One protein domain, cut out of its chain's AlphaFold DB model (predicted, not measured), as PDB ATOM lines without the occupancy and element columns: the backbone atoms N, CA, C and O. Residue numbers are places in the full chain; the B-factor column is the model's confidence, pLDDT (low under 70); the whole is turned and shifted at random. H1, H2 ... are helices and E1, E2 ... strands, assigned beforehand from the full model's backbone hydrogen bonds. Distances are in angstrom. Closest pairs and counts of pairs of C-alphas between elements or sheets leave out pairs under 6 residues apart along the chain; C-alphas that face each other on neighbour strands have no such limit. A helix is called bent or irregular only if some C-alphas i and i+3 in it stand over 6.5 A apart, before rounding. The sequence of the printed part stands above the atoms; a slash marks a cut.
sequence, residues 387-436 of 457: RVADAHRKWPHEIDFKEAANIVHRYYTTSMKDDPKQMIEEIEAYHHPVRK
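AT A GLANCE: This is residues 387 to 436 of the 457 residues of the protein "IS4 family transposase" of Lactobacillus delbrueckii subsp. lactis (UniProt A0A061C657). Two helices, H1 and H3, lie side by side and run opposite ways, with the short turn of H2 at one end and a small antiparallel ribbon of E1 and E2 at the other. The printed part has 50 residues, with three named helices and two named strands in the order E1, H1, H2, H3, E2 along the chain; of the 33 residues in named elements helices hold 27 and strands 6, and the class is mostly helix. The whole is a loose rod, spans 39 by 19 by 9 A, radius of gyration of the C-alphas 12.5 A.

IN THESE COORDINATES: After residues 387 to 396, E1 is residues 397 to 399, from C-alpha 397 at (20.912, -0.544, 69.691). H1 is residues 401 to 413, 18.1 A long. H2, residues 415 to 418, is only just irregular: C-alphas 415 and 418 are 6.8 A apart. H3 is residues 420 to 429, 14.5 A. E2, residues 431 to 433, ends at (22.416, 1.279, 73.312).

HOW THE PARTS SIT: N 398 of E1 and O 432 of E2 are 3.0 A apart, within hydrogen-bond range. H1 and H3 touch at a shallow tilt of 22 degrees; their closest C-alphas, Ala 404 and Ile 427, are 5.4 A apart. H2 is close to H1 but not clearly touching, the closest C-alphas, Tyr 411 and Lys 417, at 4.9 A. Every O i to N i+4 pair in H1 and H3 is within range; H2 is too short for one.

THE WHOLE: The farthest C-alphas, Ser 415 and Lys 436, are 39.9 A apart. The printed part has no cut, and the four links between named elements are tight. pLDDT is under 70 at residues 391 to 392 and 415 to 418.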
ATOM      1  N   ARG A 387      17.069  -8.777  64.401       88.06
ATOM      2  CA  ARG A 387      16.443  -7.455  64.339       88.06
ATOM      3  C   ARG A 387      16.278  -6.896  65.739       88.06
ATOM      4  O   ARG A 387      15.636  -7.507  66.582       88.06
ATOM      5  N   VAL A 388      16.786  -5.688  65.955       82.38
ATOM      6  CA  VAL A 388      16.524  -4.944  67.186       82.38
ATOM      7  C   VAL A 388      15.410  -3.938  66.915       82.38
ATOM      8  O   VAL A 388      15.491  -3.141  65.984       82.38
ATOM      9  N   ALA A 389      14.328  -4.006  67.690       74.00
ATOM     10  CA  ALA A 389      13.207  -3.084  67.543       74.00
ATOM     11  C   ALA A 389      13.605  -1.670  68.011       74.00
ATOM     12  O   ALA A 389      13.785  -1.430  69.207       74.00
ATOM     13  N   ASP A 390      13.704  -0.733  67.065       70.81
ATOM     14  CA  ASP A 390      14.187   0.634  67.318       70.81
ATOM     15  C   ASP A 390      13.079   1.699  67.415       70.81
ATOM     16  O   ASP A 390      13.357   2.822  67.833       70.81
ATOM     17  N   ALA A 391      11.823   1.367  67.084       60.44
ATOM     18  CA  ALA A 391      10.755   2.335  66.781       60.44
ATOM     19  C   ALA A 391      10.438   3.384  67.874       60.44
ATOM     20  O   ALA A 391       9.821   4.402  67.573       60.44
ATOM     21  N   HIS A 392      10.888   3.193  69.119       69.75
ATOM     22  CA  HIS A 392      10.625   4.116  70.233       69.75
ATOM     23  C   HIS A 392      11.848   4.391  71.124       69.75
ATOM     24  O   HIS A 392      11.703   4.805  72.274       69.75
ATOM     25  N   ARG A 393      13.072   4.137  70.641       77.00
ATOM     26  CA  ARG A 393      14.279   4.214  71.480       77.00
ATOM     27  C   ARG A 393      15.098   5.477  71.208       77.00
ATOM     28  O   ARG A 393      15.348   5.844  70.069       77.00
ATOM     29  N   LYS A 394      15.596   6.111  72.282       84.12
ATOM     30  CA  LYS A 394      16.444   7.322  72.216       84.12
ATOM     31  C   LYS A 394      17.759   7.110  71.451       84.12
ATOM     32  O   LYS A 394      18.307   8.057  70.896       84.12
ATOM     33  N   TRP A 395      18.291   5.890  71.477       83.50
ATOM     34  CA  TRP A 395      19.565   5.527  70.859       83.50
ATOM     35  C   TRP A 395      19.385   4.278  69.996       83.50
ATOM     36  O   TRP A 395      18.609   3.404  70.398       83.50
ATOM     37  N   PRO A 396      20.131   4.156  68.882       86.06
ATOM     38  CA  PRO A 396      20.217   2.892  68.160       86.06
ATOM     39  C   PRO A 396      20.822   1.827  69.076       86.06
ATOM     40  O   PRO A 396      21.653   2.142  69.936       86.06
ATOM     41  N   HIS A 397      20.400   0.580  68.912       89.44
ATOM     42  CA  HIS A 397      20.912  -0.544  69.691       89.44
ATOM     43  C   HIS A 397      21.734  -1.494  68.818       89.44
ATOM     44  O   HIS A 397      21.450  -1.676  67.639       89.44
ATOM     45  N   GLU A 398      22.754  -2.103  69.416       90.81
ATOM     46  CA  GLU A 398      23.556  -3.171  68.811       90.81
ATOM     47  C   GLU A 398      23.371  -4.447  69.635       90.81
ATOM     48  O   GLU A 398      23.226  -4.388  70.860       90.81
ATOM     49  N   ILE A 399      23.363  -5.596  68.958       95.19
ATOM     50  CA  ILE A 399      23.376  -6.911  69.605       95.19
ATOM     51  C   ILE A 399      24.650  -7.055  70.445       95.19
ATOM     52  O   ILE A 399      25.747  -6.681  70.019       95.19
ATOM     53  N   ASP A 400      24.518  -7.626  71.639       95.38
ATOM     54  CA  ASP A 400      25.670  -7.987  72.450       95.38
ATOM     55  C   ASP A 400      26.400  -9.176  71.815       95.38
ATOM     56  O   ASP A 400      25.933 -10.315  71.841       95.38
ATOM     57  N   PHE A 401      27.564  -8.903  71.222       95.94
ATOM     58  CA  PHE A 401      28.361  -9.924  70.549       95.94
ATOM     59  C   PHE A 401      28.753 -11.079  71.479       95.94
ATOM     60  O   PHE A 401      28.815 -12.217  71.024       95.94
ATOM     61  N   LYS A 402      29.028 -10.806  72.761       95.69
ATOM     62  CA  LYS A 402      29.473 -11.834  73.704       95.69
ATOM     63  C   LYS A 402      28.345 -12.816  73.996       95.69
ATOM     64  O   LYS A 402      28.547 -14.024  73.905       95.69
ATOM     65  N   GLU A 403      27.154 -12.300  74.288       96.19
ATOM     66  CA  GLU A 403      25.989 -13.156  74.522       96.19
ATOM     67  C   GLU A 403      25.575 -13.891  73.245       96.19
ATOM     68  O   GLU A 403      25.318 -15.094  73.283       96.19
ATOM     69  N   ALA A 404      25.631 -13.224  72.090       96.81
ATOM     70  CA  ALA A 404      25.406 -13.878  70.807       96.81
ATOM     71  C   ALA A 404      26.397 -15.026  70.562       96.81
ATOM     72  O   ALA A 404      25.985 -16.105  70.144       96.81
ATOM     73  N   ALA A 405      27.686 -14.833  70.853       96.19
ATOM     74  CA  ALA A 405      28.693 -15.880  70.733       96.19
ATOM     75  C   ALA A 405      28.376 -17.078  71.643       96.19
ATOM     76  O   ALA A 405      28.345 -18.208  71.156       96.19
ATOM     77  N   ASN A 406      28.059 -16.842  72.922       94.19
ATOM     78  CA  ASN A 406      27.682 -17.898  73.870       94.19
ATOM     79  C   ASN A 406      26.476 -18.712  73.373       94.19
ATOM     80  O   ASN A 406      26.500 -19.947  73.385       94.19
ATOM     81  N   ILE A 407      25.428 -18.024  72.909       94.88
ATOM     82  CA  ILE A 407      24.209 -18.653  72.392       94.88
ATOM     83  C   ILE A 407      24.531 -19.469  71.133       94.88
ATOM     84  O   ILE A 407      24.209 -20.654  71.073       94.88
ATOM     85  N   VAL A 408      25.226 -18.883  70.153       94.69
ATOM     86  CA  VAL A 408      25.610 -19.575  68.911       94.69
ATOM     87  C   VAL A 408      26.451 -20.817  69.202       94.69
ATOM     88  O   VAL A 408      26.182 -21.873  68.630       94.69
ATOM     89  N   HIS A 409      27.421 -20.734  70.116       91.75
ATOM     90  CA  HIS A 409      28.222 -21.889  70.520       91.75
ATOM     91  C   HIS A 409      27.361 -22.995  71.133       91.75
ATOM     92  O   HIS A 409      27.480 -24.146  70.716       91.75
ATOM     93  N   ARG A 410      26.459 -22.658  72.066       90.12
ATOM     94  CA  ARG A 410      25.538 -23.626  72.682       90.12
ATOM     95  C   ARG A 410      24.680 -24.339  71.638       90.12
ATOM     96  O   ARG A 410      24.552 -25.561  71.678       90.12
ATOM     97  N   TYR A 411      24.116 -23.601  70.687       91.12
ATOM     98  CA  TYR A 411      23.317 -24.187  69.607       91.12
ATOM     99  C   TYR A 411      24.169 -25.014  68.636       91.12
ATOM    100  O   TYR A 411      23.700 -26.015  68.102       91.12
ATOM    101  N   TYR A 412      25.431 -24.645  68.418       89.25
ATOM    102  CA  TYR A 412      26.338 -25.371  67.532       89.25
ATOM    103  C   TYR A 412      26.814 -26.718  68.110       89.25
ATOM    104  O   TYR A 412      26.985 -27.689  67.359       89.25
ATOM    105  N   THR A 413      27.032 -26.791  69.428       83.88
ATOM    106  CA  THR A 413      27.544 -27.991  70.115       83.88
ATOM    107  C   THR A 413      26.453 -28.954  70.582       83.88
ATOM    108  O   THR A 413      26.747 -30.126  70.811       83.88
ATOM    109  N   THR A 414      25.196 -28.515  70.668       76.50
ATOM    110  CA  THR A 414      24.064 -29.339  71.125       76.50
ATOM    111  C   THR A 414      23.118 -29.730  69.985       76.50
ATOM    112  O   THR A 414      23.230 -29.259  68.854       76.50
ATOM    113  N   SER A 415      22.147 -30.601  70.278       64.69
ATOM    114  CA  SER A 415      21.050 -30.940  69.358       64.69
ATOM    115  C   SER A 415      20.043 -29.799  69.158       64.69
ATOM    116  O   SER A 415      19.118 -29.948  68.371       64.69
ATOM    117  N   MET A 416      20.203 -28.652  69.836       65.69
ATOM    118  CA  MET A 416      19.319 -27.485  69.675       65.69
ATOM    119  C   MET A 416      19.492 -26.782  68.323       65.69
ATOM    120  O   MET A 416      18.697 -25.917  67.967       65.69
ATOM    121  N   LYS A 417      20.514 -27.163  67.546       64.62
ATOM    122  CA  LYS A 417      20.813 -26.630  66.211       64.62
ATOM    123  C   LYS A 417      19.623 -26.642  65.239       64.62
ATOM    124  O   LYS A 417      19.610 -25.852  64.294       64.62
ATOM    125  N   ASP A 418      18.649 -27.516  65.480       68.81
ATOM    126  CA  ASP A 418      17.468 -27.695  64.638       68.81
ATOM    127  C   ASP A 418      16.363 -26.641  64.879       68.81
ATOM    128  O   ASP A 418      15.411 -26.593  64.102       68.81
ATOM    129  N   ASP A 419      16.515 -25.737  65.864       79.38
ATOM    130  CA  ASP A 419      15.647 -24.558  66.050       79.38
ATOM    131  C   ASP A 419      16.418 -23.217  65.989       79.38
ATOM    132  O   ASP A 419      16.639 -22.531  66.993       79.38
ATOM    133  N   PRO A 420      16.825 -22.764  64.790       79.00
ATOM    134  CA  PRO A 420      17.496 -21.477  64.635       79.00
ATOM    135  C   PRO A 420      16.555 -20.278  64.814       79.00
ATOM    136  O   PRO A 420      17.029 -19.140  64.835       79.00
ATOM    137  N   LYS A 421      15.232 -20.487  64.898       85.25
ATOM    138  CA  LYS A 421      14.295 -19.395  65.178       85.25
ATOM    139  C   LYS A 421      14.413 -19.002  66.647       85.25
ATOM    140  O   LYS A 421      14.639 -17.821  66.905       85.25
ATOM    141  N   GLN A 422      14.356 -19.981  67.549       89.44
ATOM    142  CA  GLN A 422      14.543 -19.764  68.982       89.44
ATOM    143  C   GLN A 422      15.911 -19.136  69.279       89.44
ATOM    144  O   GLN A 422      15.987 -18.148  70.003       89.44
ATOM    145  N   MET A 423      16.981 -19.621  68.638       91.62
ATOM    146  CA  MET A 423      18.320 -19.035  68.777       91.62
ATOM    147  C   MET A 423      18.340 -17.533  68.457       91.62
ATOM    148  O   MET A 423      18.938 -16.750  69.187       91.62
ATOM    149  N   ILE A 424      17.707 -17.123  67.353       91.88
ATOM    150  CA  ILE A 424      17.675 -15.712  66.949       91.88
ATOM    151  C   ILE A 424      16.858 -14.880  67.939       91.88
ATOM    152  O   ILE A 424      17.288 -13.788  68.282       91.88
ATOM    153  N   GLU A 425      15.726 -15.394  68.420       91.50
ATOM    154  CA  GLU A 425      14.901 -14.709  69.424       91.50
ATOM    155  C   GLU A 425      15.653 -14.530  70.753       91.50
ATOM    156  O   GLU A 425      15.600 -13.457  71.351       91.50
ATOM    157  N   GLU A 426      16.428 -15.536  71.176       93.88
ATOM    158  CA  GLU A 426      17.323 -15.421  72.332       93.88
ATOM    159  C   GLU A 426      18.385 -14.336  72.112       93.88
ATOM    160  O   GLU A 426      18.582 -13.494  72.984       93.88
ATOM    161  N   ILE A 427      19.047 -14.309  70.949       95.31
ATOM    162  CA  ILE A 427      20.074 -13.301  70.633       95.31
ATOM    163  C   ILE A 427      19.473 -11.889  70.596       95.31
ATOM    164  O   ILE A 427      20.070 -10.955  71.130       95.31
ATOM    165  N   GLU A 428      18.291 -11.722  69.998       94.38
ATOM    166  CA  GLU A 428      17.590 -10.436  69.887       94.38
ATOM    167  C   GLU A 428      17.254  -9.821  71.259       94.38
ATOM    168  O   GLU A 428      17.169  -8.595  71.369       94.38
ATOM    169  N   ALA A 429      17.131 -10.635  72.314       93.62
ATOM    170  CA  ALA A 429      16.906 -10.164  73.681       93.62
ATOM    171  C   ALA A 429      18.149  -9.517  74.327       93.62
ATOM    172  O   ALA A 429      18.010  -8.706  75.249       93.62
ATOM    173  N   TYR A 430      19.361  -9.820  73.844       95.06
ATOM    174  CA  TYR A 430      20.617  -9.284  74.374       95.06
ATOM    175  C   TYR A 430      21.180  -8.189  73.466       95.06
ATOM    176  O   TYR A 430      21.934  -8.435  72.524       95.06
ATOM    177  N   HIS A 431      20.842  -6.937  73.773       93.19
ATOM    178  CA  HIS A 431      21.312  -5.763  73.035       93.19
ATOM    179  C   HIS A 431      21.643  -4.593  73.973       93.19
ATOM    180  O   HIS A 431      21.106  -4.486  75.079       93.19
ATOM    181  N   HIS A 432      22.445  -3.637  73.513       90.56
ATOM    182  CA  HIS A 432      22.793  -2.441  74.284       90.56
ATOM    183  C   HIS A 432      22.759  -1.158  73.435       90.56
ATOM    184  O   HIS A 432      22.963  -1.206  72.222       90.56
ATOM    185  N   PRO A 433      22.489   0.016  74.043       90.19
ATOM    186  CA  PRO A 433      22.416   1.279  73.312       90.19
ATOM    187  C   PRO A 433      23.800   1.753  72.849       90.19
ATOM    188  O   PRO A 433      24.714   1.927  73.662       90.19
ATOM    189  N   VAL A 434      23.920   2.087  71.565       86.00
ATOM    190  CA  VAL A 434      25.124   2.670  70.965       86.00
ATOM    191  C   VAL A 434      25.113   4.183  71.174       86.00
ATOM    192  O   VAL A 434      24.409   4.945  70.507       86.00
ATOM    193  N   ARG A 435      25.915   4.646  72.136       81.75
ATOM    194  CA  ARG A 435      26.025   6.068  72.494       81.75
ATOM    195  C   ARG A 435      27.239   6.694  71.808       81.75
ATOM    196  O   ARG A 435      28.381   6.383  72.150       81.75
ATOM    197  N   LYS A 436      26.990   7.608  70.865       74.69
ATOM    198  CA  LYS A 436      28.040   8.336  70.132       74.69
ATOM    199  C   LYS A 436      28.898   9.187  71.082       74.69
ATOM    200  O   LYS A 436      28.406   9.704  72.082       74.69
TER     201      LYS A 436